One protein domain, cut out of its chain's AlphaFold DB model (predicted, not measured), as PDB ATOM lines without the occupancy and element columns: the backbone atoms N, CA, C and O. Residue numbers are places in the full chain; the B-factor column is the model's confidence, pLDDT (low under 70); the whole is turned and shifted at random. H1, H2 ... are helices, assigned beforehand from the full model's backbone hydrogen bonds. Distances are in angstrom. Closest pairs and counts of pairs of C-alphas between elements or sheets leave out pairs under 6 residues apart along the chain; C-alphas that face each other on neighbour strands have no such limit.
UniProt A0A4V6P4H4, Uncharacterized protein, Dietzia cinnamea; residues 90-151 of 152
ATOM      1  N   GLU A  90     -60.523 -15.054 -27.988       88.62
ATOM      2  CA  GLU A  90     -60.664 -15.841 -26.773       88.62
ATOM      3  C   GLU A  90     -60.121 -17.261 -26.973       88.62
ATOM      4  O   GLU A  90     -59.243 -17.688 -26.224       88.62
ATOM      5  N   ASP A  91     -60.547 -17.955 -28.033       89.12
ATOM      6  CA  ASP A  91     -60.074 -19.312 -28.342       89.12
ATOM      7  C   ASP A  91     -58.563 -19.342 -28.614       89.12
ATOM      8  O   ASP A  91     -57.858 -20.259 -28.196       89.12
ATOM      9  N   ARG A  92     -58.036 -18.317 -29.295       88.25
ATOM     10  CA  ARG A  92     -56.595 -18.198 -29.577       88.25
ATOM     11  C   ARG A  92     -55.779 -17.950 -28.311       88.25
ATOM     12  O   ARG A  92     -54.668 -18.465 -28.195       88.25
ATOM     13  N   TRP A  93     -56.306 -17.156 -27.381       91.31
ATOM     14  CA  TRP A  93     -55.679 -16.943 -26.078       91.31
ATOM     15  C   TRP A  93     -55.705 -18.204 -25.223       91.31
ATOM     16  O   TRP A  93     -54.719 -18.484 -24.542       91.31
ATOM     17  N   GLN A  94     -56.790 -18.975 -25.297       92.62
ATOM     18  CA  GLN A  94     -56.908 -20.244 -24.592       92.62
ATOM     19  C   GLN A  94     -55.902 -21.274 -25.124       92.62
ATOM     20  O   GLN A  94     -55.134 -21.827 -24.338       92.62
ATOM     21  N   ASP A  95     -55.816 -21.439 -26.450       91.38
ATOM     22  CA  ASP A  95     -54.823 -22.310 -27.095       91.38
ATOM     23  C   ASP A  95     -53.388 -21.938 -26.673       91.38
ATOM     24  O   ASP A  95     -52.573 -22.808 -26.360       91.38
ATOM     25  N   LEU A  96     -53.070 -20.637 -26.647       92.62
ATOM     26  CA  LEU A  96     -51.753 -20.148 -26.238       92.62
ATOM     27  C   LEU A  96     -51.474 -20.433 -24.758       92.62
ATOM     28  O   LEU A  96     -50.368 -20.851 -24.413       92.62
ATOM     29  N   ALA A  97     -52.456 -20.204 -23.884       91.44
ATOM     30  CA  ALA A  97     -52.323 -20.465 -22.457       91.44
ATOM     31  C   ALA A  97     -52.084 -21.956 -22.183       91.44
ATOM     32  O   ALA A  97     -51.246 -22.301 -21.349       91.44
ATOM     33  N   ASP A  98     -52.780 -22.836 -22.899       94.75
ATOM     34  CA  ASP A  98     -52.642 -24.279 -22.729       94.75
ATOM     35  C   ASP A  98     -51.324 -24.801 -23.318       94.75
ATOM     36  O   ASP A  98     -50.646 -25.606 -22.675       94.75
ATOM     37  N   ALA A  99     -50.878 -24.260 -24.458       93.31
ATOM     38  CA  ALA A  99     -49.547 -24.539 -24.997       93.31
ATOM     39  C   ALA A  99     -48.432 -24.099 -24.031       93.31
ATOM     40  O   ALA A  99     -47.482 -24.846 -23.801       93.31
ATOM     41  N   LEU A 100     -48.557 -22.916 -23.420       92.31
ATOM     42  CA  LEU A 100     -47.569 -22.420 -22.462       92.31
ATOM     43  C   LEU A 100     -47.509 -23.294 -21.202       92.31
ATOM     44  O   LEU A 100     -46.415 -23.629 -20.752       92.31
ATOM     45  N   LYS A 101     -48.662 -23.708 -20.658       93.25
ATOM     46  CA  LYS A 101     -48.715 -24.649 -19.525       93.25
ATOM     47  C   LYS A 101     -48.028 -25.970 -19.864       93.25
ATOM     48  O   LYS A 101     -47.247 -26.462 -19.057       93.25
ATOM     49  N   ALA A 102     -48.278 -26.520 -21.054       93.38
ATOM     50  CA  ALA A 102     -47.653 -27.767 -21.488       93.38
ATOM     51  C   ALA A 102     -46.122 -27.649 -21.560       93.38
ATOM     52  O   ALA A 102     -45.415 -28.540 -21.095       93.38
ATOM     53  N   VAL A 103     -45.606 -26.529 -22.078       94.38
ATOM     54  CA  VAL A 103     -44.158 -26.268 -22.126       94.38
ATOM     55  C   VAL A 103     -43.564 -26.104 -20.725       94.38
ATOM     56  O   VAL A 103     -42.463 -26.589 -20.483       94.38
ATOM     57  N   ILE A 104     -44.273 -25.457 -19.793       92.88
ATOM     58  CA  ILE A 104     -43.831 -25.332 -18.394       92.88
ATOM     59  C   ILE A 104     -43.739 -26.711 -17.730       92.88
ATOM     60  O   ILE A 104     -42.740 -26.996 -17.073       92.88
ATOM     61  N   GLU A 105     -44.740 -27.575 -17.917       93.69
ATOM     62  CA  GLU A 105     -44.703 -28.939 -17.375       93.69
ATOM     63  C   GLU A 105     -43.568 -29.772 -17.983       93.69
ATOM     64  O   GLU A 105     -42.852 -30.457 -17.252       93.69
ATOM     65  N   ASP A 106     -43.334 -29.669 -19.294       92.12
ATOM     66  CA  ASP A 106     -42.214 -30.360 -19.944       92.12
ATOM     67  C   ASP A 106     -40.856 -29.836 -19.439       92.12
ATOM     68  O   ASP A 106     -39.963 -30.615 -19.104       92.12
ATOM     69  N   ALA A 107     -40.716 -28.516 -19.272       92.31
ATOM     70  CA  ALA A 107     -39.497 -27.875 -18.778       92.31
ATOM     71  C   ALA A 107     -39.085 -28.323 -17.365       92.31
ATOM     72  O   ALA A 107     -37.895 -28.293 -17.046       92.31
ATOM     73  N   LYS A 108     -40.019 -28.790 -16.525       92.00
ATOM     74  CA  LYS A 108     -39.694 -29.348 -15.198       92.00
ATOM     75  C   LYS A 108     -38.860 -30.627 -15.272       92.00
ATOM     76  O   LYS A 108     -38.116 -30.918 -14.340       92.00
ATOM     77  N   THR A 109     -38.982 -31.396 -16.354       92.56
ATOM     78  CA  THR A 109     -38.314 -32.703 -16.507       92.56
ATOM     79  C   THR A 109     -37.311 -32.741 -17.659       92.56
ATOM     80  O   THR A 109     -36.409 -33.580 -17.652       92.56
ATOM     81  N   ASN A 110     -37.422 -31.819 -18.619       92.19
ATOM     82  CA  ASN A 110     -36.613 -31.771 -19.829       92.19
ATOM     83  C   ASN A 110     -35.691 -30.531 -19.861       92.19
ATOM     84  O   ASN A 110     -36.168 -29.405 -20.052       92.19
ATOM     85  N   PRO A 111     -34.359 -30.718 -19.774       90.88
ATOM     86  CA  PRO A 111     -33.402 -29.613 -19.798       90.88
ATOM     87  C   PRO A 111     -33.443 -28.774 -21.081       90.88
ATOM     88  O   PRO A 111     -33.226 -27.564 -21.037       90.88
ATOM     89  N   ASN A 112     -33.734 -29.387 -22.234       92.25
ATOM     90  CA  ASN A 112     -33.783 -28.661 -23.505       92.25
ATOM     91  C   ASN A 112     -34.981 -27.710 -23.559       92.25
ATOM     92  O   ASN A 112     -34.841 -26.570 -24.004       92.25
ATOM     93  N   SER A 113     -36.133 -28.145 -23.052       90.31
ATOM     94  CA  SER A 113     -37.348 -27.330 -23.001       90.31
ATOM     95  C   SER A 113     -37.221 -26.188 -22.000       90.31
ATOM     96  O   SER A 113     -37.611 -25.063 -22.310       90.31
ATOM     97  N   ALA A 114     -36.568 -26.422 -20.856       91.50
ATOM     98  CA  ALA A 114     -36.225 -25.360 -19.909       91.50
ATOM     99  C   ALA A 114     -35.343 -24.275 -20.552       91.50
ATOM    100  O   ALA A 114     -35.619 -23.083 -20.405       91.50
ATOM    101  N   ARG A 115     -34.322 -24.666 -21.329       91.75
ATOM    102  CA  ARG A 115     -33.444 -23.722 -22.047       91.75
ATOM    103  C   ARG A 115     -34.185 -22.940 -23.126       91.75
ATOM    104  O   ARG A 115     -33.987 -21.733 -23.238       91.75
ATOM    105  N   GLN A 116     -35.037 -23.603 -23.907       92.12
ATOM    106  CA  GLN A 116     -35.831 -22.945 -24.951       92.12
ATOM    107  C   GLN A 116     -36.830 -21.949 -24.357       92.12
ATOM    108  O   GLN A 116     -36.922 -20.817 -24.834       92.12
ATOM    109  N   LEU A 117     -37.524 -22.336 -23.283       92.62
ATOM    110  CA  LEU A 117     -38.432 -21.447 -22.565       92.62
ATOM    111  C   LEU A 117     -37.675 -20.250 -21.977       92.62
ATOM    112  O   LEU A 117     -38.130 -19.116 -22.106       92.62
ATOM    113  N   PHE A 118     -36.497 -20.477 -21.386       91.94
ATOM    114  CA  PHE A 118     -35.661 -19.400 -20.859       91.94
ATOM    115  C   PHE A 118     -35.242 -18.432 -21.971       91.94
ATOM    116  O   PHE A 118     -35.484 -17.235 -21.854       91.94
ATOM    117  N   ALA A 119     -34.717 -18.952 -23.085       91.88
ATOM    118  CA  ALA A 119     -34.321 -18.152 -24.242       91.88
ATOM    119  C   ALA A 119     -35.484 -17.312 -24.790       91.88
ATOM    120  O   ALA A 119     -35.305 -16.121 -25.048       91.88
ATOM    121  N   MET A 120     -36.682 -17.898 -24.901       91.38
ATOM    122  CA  MET A 120     -37.897 -17.191 -25.314       91.38
ATOM    123  C   MET A 120     -38.221 -16.031 -24.363       91.38
ATOM    124  O   MET A 120     -38.477 -14.912 -24.809       91.38
ATOM    125  N   MET A 121     -38.165 -16.271 -23.052       90.12
ATOM    126  CA  MET A 121     -38.479 -15.267 -22.030       90.12
ATOM    127  C   MET A 121     -37.418 -14.162 -21.929       90.12
ATOM    128  O   MET A 121     -37.729 -13.060 -21.474       90.12
ATOM    129  N   THR A 122     -36.184 -14.417 -22.373       90.50
ATOM    130  CA  THR A 122     -35.072 -13.451 -22.356       90.50
ATOM    131  C   THR A 122     -34.783 -12.801 -23.712       90.50
ATOM    132  O   THR A 122     -33.880 -11.975 -23.795       90.50
ATOM    133  N   MET A 123     -35.520 -13.144 -24.776       85.75
ATOM    134  CA  MET A 123     -35.219 -12.697 -26.147       85.75
ATOM    135  C   MET A 123     -35.392 -11.182 -26.345       85.75
ATOM    136  O   MET A 123     -34.626 -10.562 -27.078       85.75
ATOM    137  N   TYR A 124     -36.373 -10.579 -25.666       83.25
ATOM    138  CA  TYR A 124     -36.666  -9.143 -25.737       83.25
ATOM    139  C   TYR A 124     -36.939  -8.579 -24.334       83.25
ATOM    140  O   TYR A 124     -38.100  -8.338 -23.976       83.25
ATOM    141  N   PRO A 125     -35.898  -8.400 -23.499       84.25
ATOM    142  CA  PRO A 125     -36.073  -7.892 -22.149       84.25
ATOM    143  C   PRO A 125     -36.598  -6.456 -22.203       84.25
ATOM    144  O   PRO A 125     -36.129  -5.619 -22.977       84.25
ATOM    145  N   ARG A 126     -37.579  -6.147 -21.354       72.94
ATOM    146  CA  ARG A 126     -37.969  -4.755 -21.113       72.94
ATOM    147  C   ARG A 126     -37.032  -4.173 -20.059       72.94
ATOM    148  O   ARG A 126     -37.157  -4.518 -18.888       72.94
ATOM    149  N   GLY A 127     -36.139  -3.277 -20.474       81.06
ATOM    150  CA  GLY A 127     -35.183  -2.619 -19.580       81.06
ATOM    151  C   GLY A 127     -33.876  -3.398 -19.432       81.06
ATOM    152  O   GLY A 127     -33.408  -4.005 -20.391       81.06
ATOM    153  N   ASP A 128     -33.270  -3.348 -18.244       88.31
ATOM    154  CA  ASP A 128     -31.983  -3.994 -17.987       88.31
ATOM    155  C   ASP A 128     -32.069  -5.526 -18.107       88.31
ATOM    156  O   ASP A 128     -32.843  -6.190 -17.410       88.31
ATOM    157  N   ALA A 129     -31.242  -6.085 -18.990       85.50
ATOM    158  CA  ALA A 129     -31.237  -7.507 -19.302       85.50
ATOM    159  C   ALA A 129     -30.802  -8.365 -18.105       85.50
ATOM    160  O   ALA A 129     -31.350  -9.448 -17.910       85.50
ATOM    161  N   ALA A 130     -29.862  -7.892 -17.279       86.12
ATOM    162  CA  ALA A 130     -29.393  -8.647 -16.116       86.12
ATOM    163  C   ALA A 130     -30.506  -8.795 -15.067       86.12
ATOM    164  O   ALA A 130     -30.813  -9.911 -14.637       86.12
ATOM    165  N   THR A 131     -31.174  -7.688 -14.737       88.31
ATOM    166  CA  THR A 131     -32.322  -7.663 -13.820       88.31
ATOM    167  C   THR A 131     -33.489  -8.498 -14.355       88.31
ATOM    168  O   THR A 131     -34.101  -9.270 -13.614       88.31
ATOM    169  N   HIS A 132     -33.791  -8.396 -15.655       88.38
ATOM    170  CA  HIS A 132     -34.847  -9.194 -16.287       88.38
ATOM    171  C   HIS A 132     -34.539 -10.694 -16.238       88.38
ATOM    172  O   HIS A 132     -35.396 -11.472 -15.825       88.38
ATOM    173  N   ASN A 133     -33.314 -11.099 -16.577       90.06
ATOM    174  CA  ASN A 133     -32.897 -12.502 -16.547       90.06
ATOM    175  C   ASN A 133     -32.933 -13.075 -15.126       90.06
ATOM    176  O   ASN A 133     -33.340 -14.220 -14.937       90.06
ATOM    177  N   GLN A 134     -32.552 -12.286 -14.117       88.75
ATOM    178  CA  GLN A 134     -32.634 -12.707 -12.720       88.75
ATOM    179  C   GLN A 134     -34.086 -12.905 -12.267       88.75
ATOM    180  O   GLN A 134     -34.387 -13.894 -11.604       88.75
ATOM    181  N   ARG A 135     -35.002 -12.032 -12.698       89.25
ATOM    182  CA  ARG A 135     -36.440 -12.208 -12.453       89.25
ATOM    183  C   ARG A 135     -36.997 -13.455 -13.145       89.25
ATOM    184  O   ARG A 135     -37.786 -14.174 -12.547       89.25
ATOM    185  N   VAL A 136     -36.580 -13.737 -14.381       91.00
ATOM    186  CA  VAL A 136     -36.985 -14.967 -15.086       91.00
ATOM    187  C   VAL A 136     -36.491 -16.210 -14.340       91.00
ATOM    188  O   VAL A 136     -37.257 -17.156 -14.199       91.00
ATOM    189  N   ARG A 137     -35.263 -16.204 -13.801       90.69
ATOM    190  CA  ARG A 137     -34.752 -17.310 -12.968       90.69
ATOM    191  C   ARG A 137     -35.572 -17.512 -11.691       90.69
ATOM    192  O   ARG A 137     -35.932 -18.644 -11.402       90.69
ATOM    193  N   ALA A 138     -35.933 -16.436 -10.991       92.38
ATOM    194  CA  ALA A 138     -36.797 -16.527  -9.809       92.38
ATOM    195  C   ALA A 138     -38.171 -17.142 -10.144       92.38
ATOM    196  O   ALA A 138     -38.653 -18.017  -9.430       92.38
ATOM    197  N   ASN A 139     -38.767 -16.759 -11.278       91.44
ATOM    198  CA  ASN A 139     -40.026 -17.352 -11.741       91.44
ATOM    199  C   ASN A 139     -39.878 -18.845 -12.089       91.44
ATOM    200  O   ASN A 139     -40.821 -19.611 -11.922       91.44
ATOM    201  N   PHE A 140     -38.719 -19.271 -12.601       92.00
ATOM    202  CA  PHE A 140     -38.456 -20.682 -12.896       92.00
ATOM    203  C   PHE A 140     -38.388 -21.516 -11.613       92.00
ATOM    204  O   PHE A 140     -38.982 -22.591 -11.573       92.00
ATOM    205  N   GLU A 141     -37.745 -21.005 -10.560       90.38
ATOM    206  CA  GLU A 141     -37.728 -21.652  -9.242       90.38
ATOM    207  C   GLU A 141     -39.139 -21.763  -8.645       90.38
ATOM    208  O   GLU A 141     -39.519 -22.834  -8.172       90.38
ATOM    209  N   GLU A 142     -39.945 -20.698  -8.728       91.75
ATOM    210  CA  GLU A 142     -41.340 -20.694  -8.255       91.75
ATOM    211  C   GLU A 142     -42.208 -21.719  -9.003       91.75
ATOM    212  O   GLU A 142     -43.049 -22.395  -8.408       91.75
ATOM    213  N   LEU A 143     -41.969 -21.886 -10.306       88.88
ATOM    214  CA  LEU A 143     -42.647 -22.877 -11.142       88.88
ATOM    215  C   LEU A 143     -42.068 -24.295 -11.000       88.88
ATOM    216  O   LEU A 143     -42.575 -25.214 -11.643       88.88
ATOM    217  N   GLY A 144     -41.038 -24.500 -10.172       89.31
ATOM    218  CA  GLY A 144     -40.409 -25.803  -9.942       89.31
ATOM    219  C   GLY A 144     -39.537 -26.304 -11.100       89.31
ATOM    220  O   GLY A 144     -39.303 -27.506 -11.210       89.31
ATOM    221  N   ILE A 145     -39.073 -25.411 -11.976       90.88
ATOM    222  CA  ILE A 145     -38.133 -25.731 -13.056       90.88
ATOM    223  C   ILE A 145     -36.708 -25.630 -12.499       90.88
ATOM    224  O   ILE A 145     -36.298 -24.569 -12.025       90.88
ATOM    225  N   SER A 146     -35.934 -26.720 -12.567       87.56
ATOM    226  CA  SER A 146     -34.570 -26.738 -12.024       87.56
ATOM    227  C   SER A 146     -33.650 -25.762 -12.762       87.56
ATOM    228  O   SER A 146     -33.482 -25.843 -13.982       87.56
ATOM    229  N   LEU A 147     -32.997 -24.868 -12.011       86.38
ATOM    230  CA  LEU A 147     -32.002 -23.946 -12.562       86.38
ATOM    231  C   LEU A 147     -30.736 -24.659 -13.047       86.38
ATOM    232  O   LEU A 147     -30.045 -24.120 -13.908       86.38
ATOM    233  N   ASP A 148     -30.467 -25.882 -12.581       87.44
ATOM    234  CA  ASP A 148     -29.331 -26.686 -13.046       87.44
ATOM    235  C   ASP A 148     -29.409 -26.971 -14.551       87.44
ATOM    236  O   ASP A 148     -28.389 -27.111 -15.227       87.44
ATOM    237  N   PHE A 149     -30.622 -26.983 -15.115       84.94
ATOM    238  CA  PHE A 149     -30.834 -27.151 -16.550       84.94
ATOM    239  C   PHE A 149     -30.328 -25.966 -17.379       84.94
ATOM    240  O   PHE A 149     -30.052 -26.128 -18.571       84.94
ATOM    241  N   LEU A 150     -30.162 -24.798 -16.756       79.88
ATOM    242  CA  LEU A 150     -29.697 -23.561 -17.385       79.88
ATOM    243  C   LEU A 150     -28.180 -23.324 -17.221       79.88
ATOM    244  O   LEU A 150     -27.677 -22.328 -17.737       79.88
ATOM    245  N   SER A 151     -27.462 -24.205 -16.514       67.81
ATOM    246  CA  SER A 151     -26.066 -24.012 -16.072       67.81
ATOM    247  C   SER A 151     -24.992 -24.659 -16.966       67.81
ATOM    248  O   SER A 151     -23.880 -24.887 -16.493       67.81
TER     249      SER A 151
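AT A GLANCE: This is residues 90 to 151 of the 152 residues of an uncharacterized protein of Dietzia cinnamea (UniProt A0A4V6P4H4). What shape does the printed part make? A long helix, H1, leads like an arm into a small helical body: its last residues meet the first half of H2 in a V, while residues 90 to 99 stick out free. In the body H2 and H3 form a helical hairpin, two successive helices that run opposite ways and splay apart from their contact at residues 118 to 122 of H2, and the short H4 packs on residues 111 to 115 of H2. What is it made of, and how large is it? The 62 residues printed hold four named helices in the order H1, H2, H3, H4 and no named strand, and the class is all helix. The whole is only just compact, close to loose, with a radius of gyration of the C-alphas of 12.2 A and spans of 35 by 28 by 18 A.

IN THESE COORDINATES: Where does the first helix run? H1, residues 90 to 107, goes from C-alpha 90 at (-60.664, -15.841, -26.773) to C-alpha 107 at (-39.497, -27.875, -18.778), 25.6 A. Which helices follow? H2, residues 111 to 122, is 16.4 A long from first to last C-alpha, and H3, residues 129 to 142, is 20.0 A long. H4, residues 147 to 150, is 5.4 A long and ends at C-alpha 150 at (-29.697, -23.561, -17.385).

HOW THE PARTS SIT: What does the hub, H2, touch? It touches H1, H3 and H4. With H1 the touching residues are 103 to 107 of H1 and 113 to 117 of H2; the closest C-alphas, of Ala 107 and Ala 114, are 4.3 A apart, at a steep tilt of 49 degrees, opposite ways. How does the hairpin of H2 and H3 stand? They touch through residues 118 to 122 of H2, with the C-alphas of Thr 122 and Asn 133 closest at 6.3 A, at a steep tilt of 44 degrees, opposite ways. Where is H4? It touches residues 111 to 115 of H2, with the C-alphas of Pro 111 and Phe 149 closest at 4.8 A. H3 and H4 only just touch, only at the corner by their link, with 3 pairs of C-alphas within 8 A, the closest being those of Glu 141 and Leu 147 at 7.0 A; H1 is apart from H3 and from H4. What do the backbones show? In H1, H2 and H3 every O i to N i+4 pair is within hydrogen-bond range; H4 is too short for such a pair, and its 1 pair of O i to N i+3 is within range.

THE WHOLE: How far does it reach? The two C-alphas farthest apart, of Glu 90 and Ser 151, are 37.1 A apart; without residues 90 to 99, which stand free, the body spans 30 by 17 by 17 A. Are there cuts or long links? The printed part has no cut; the links H1 to H2 and H3 to H4 are tight, and H2 to H3 is short. How confident is the model? The mean pLDDT of the printed part is 89.5, and residue 151 is the one under 70.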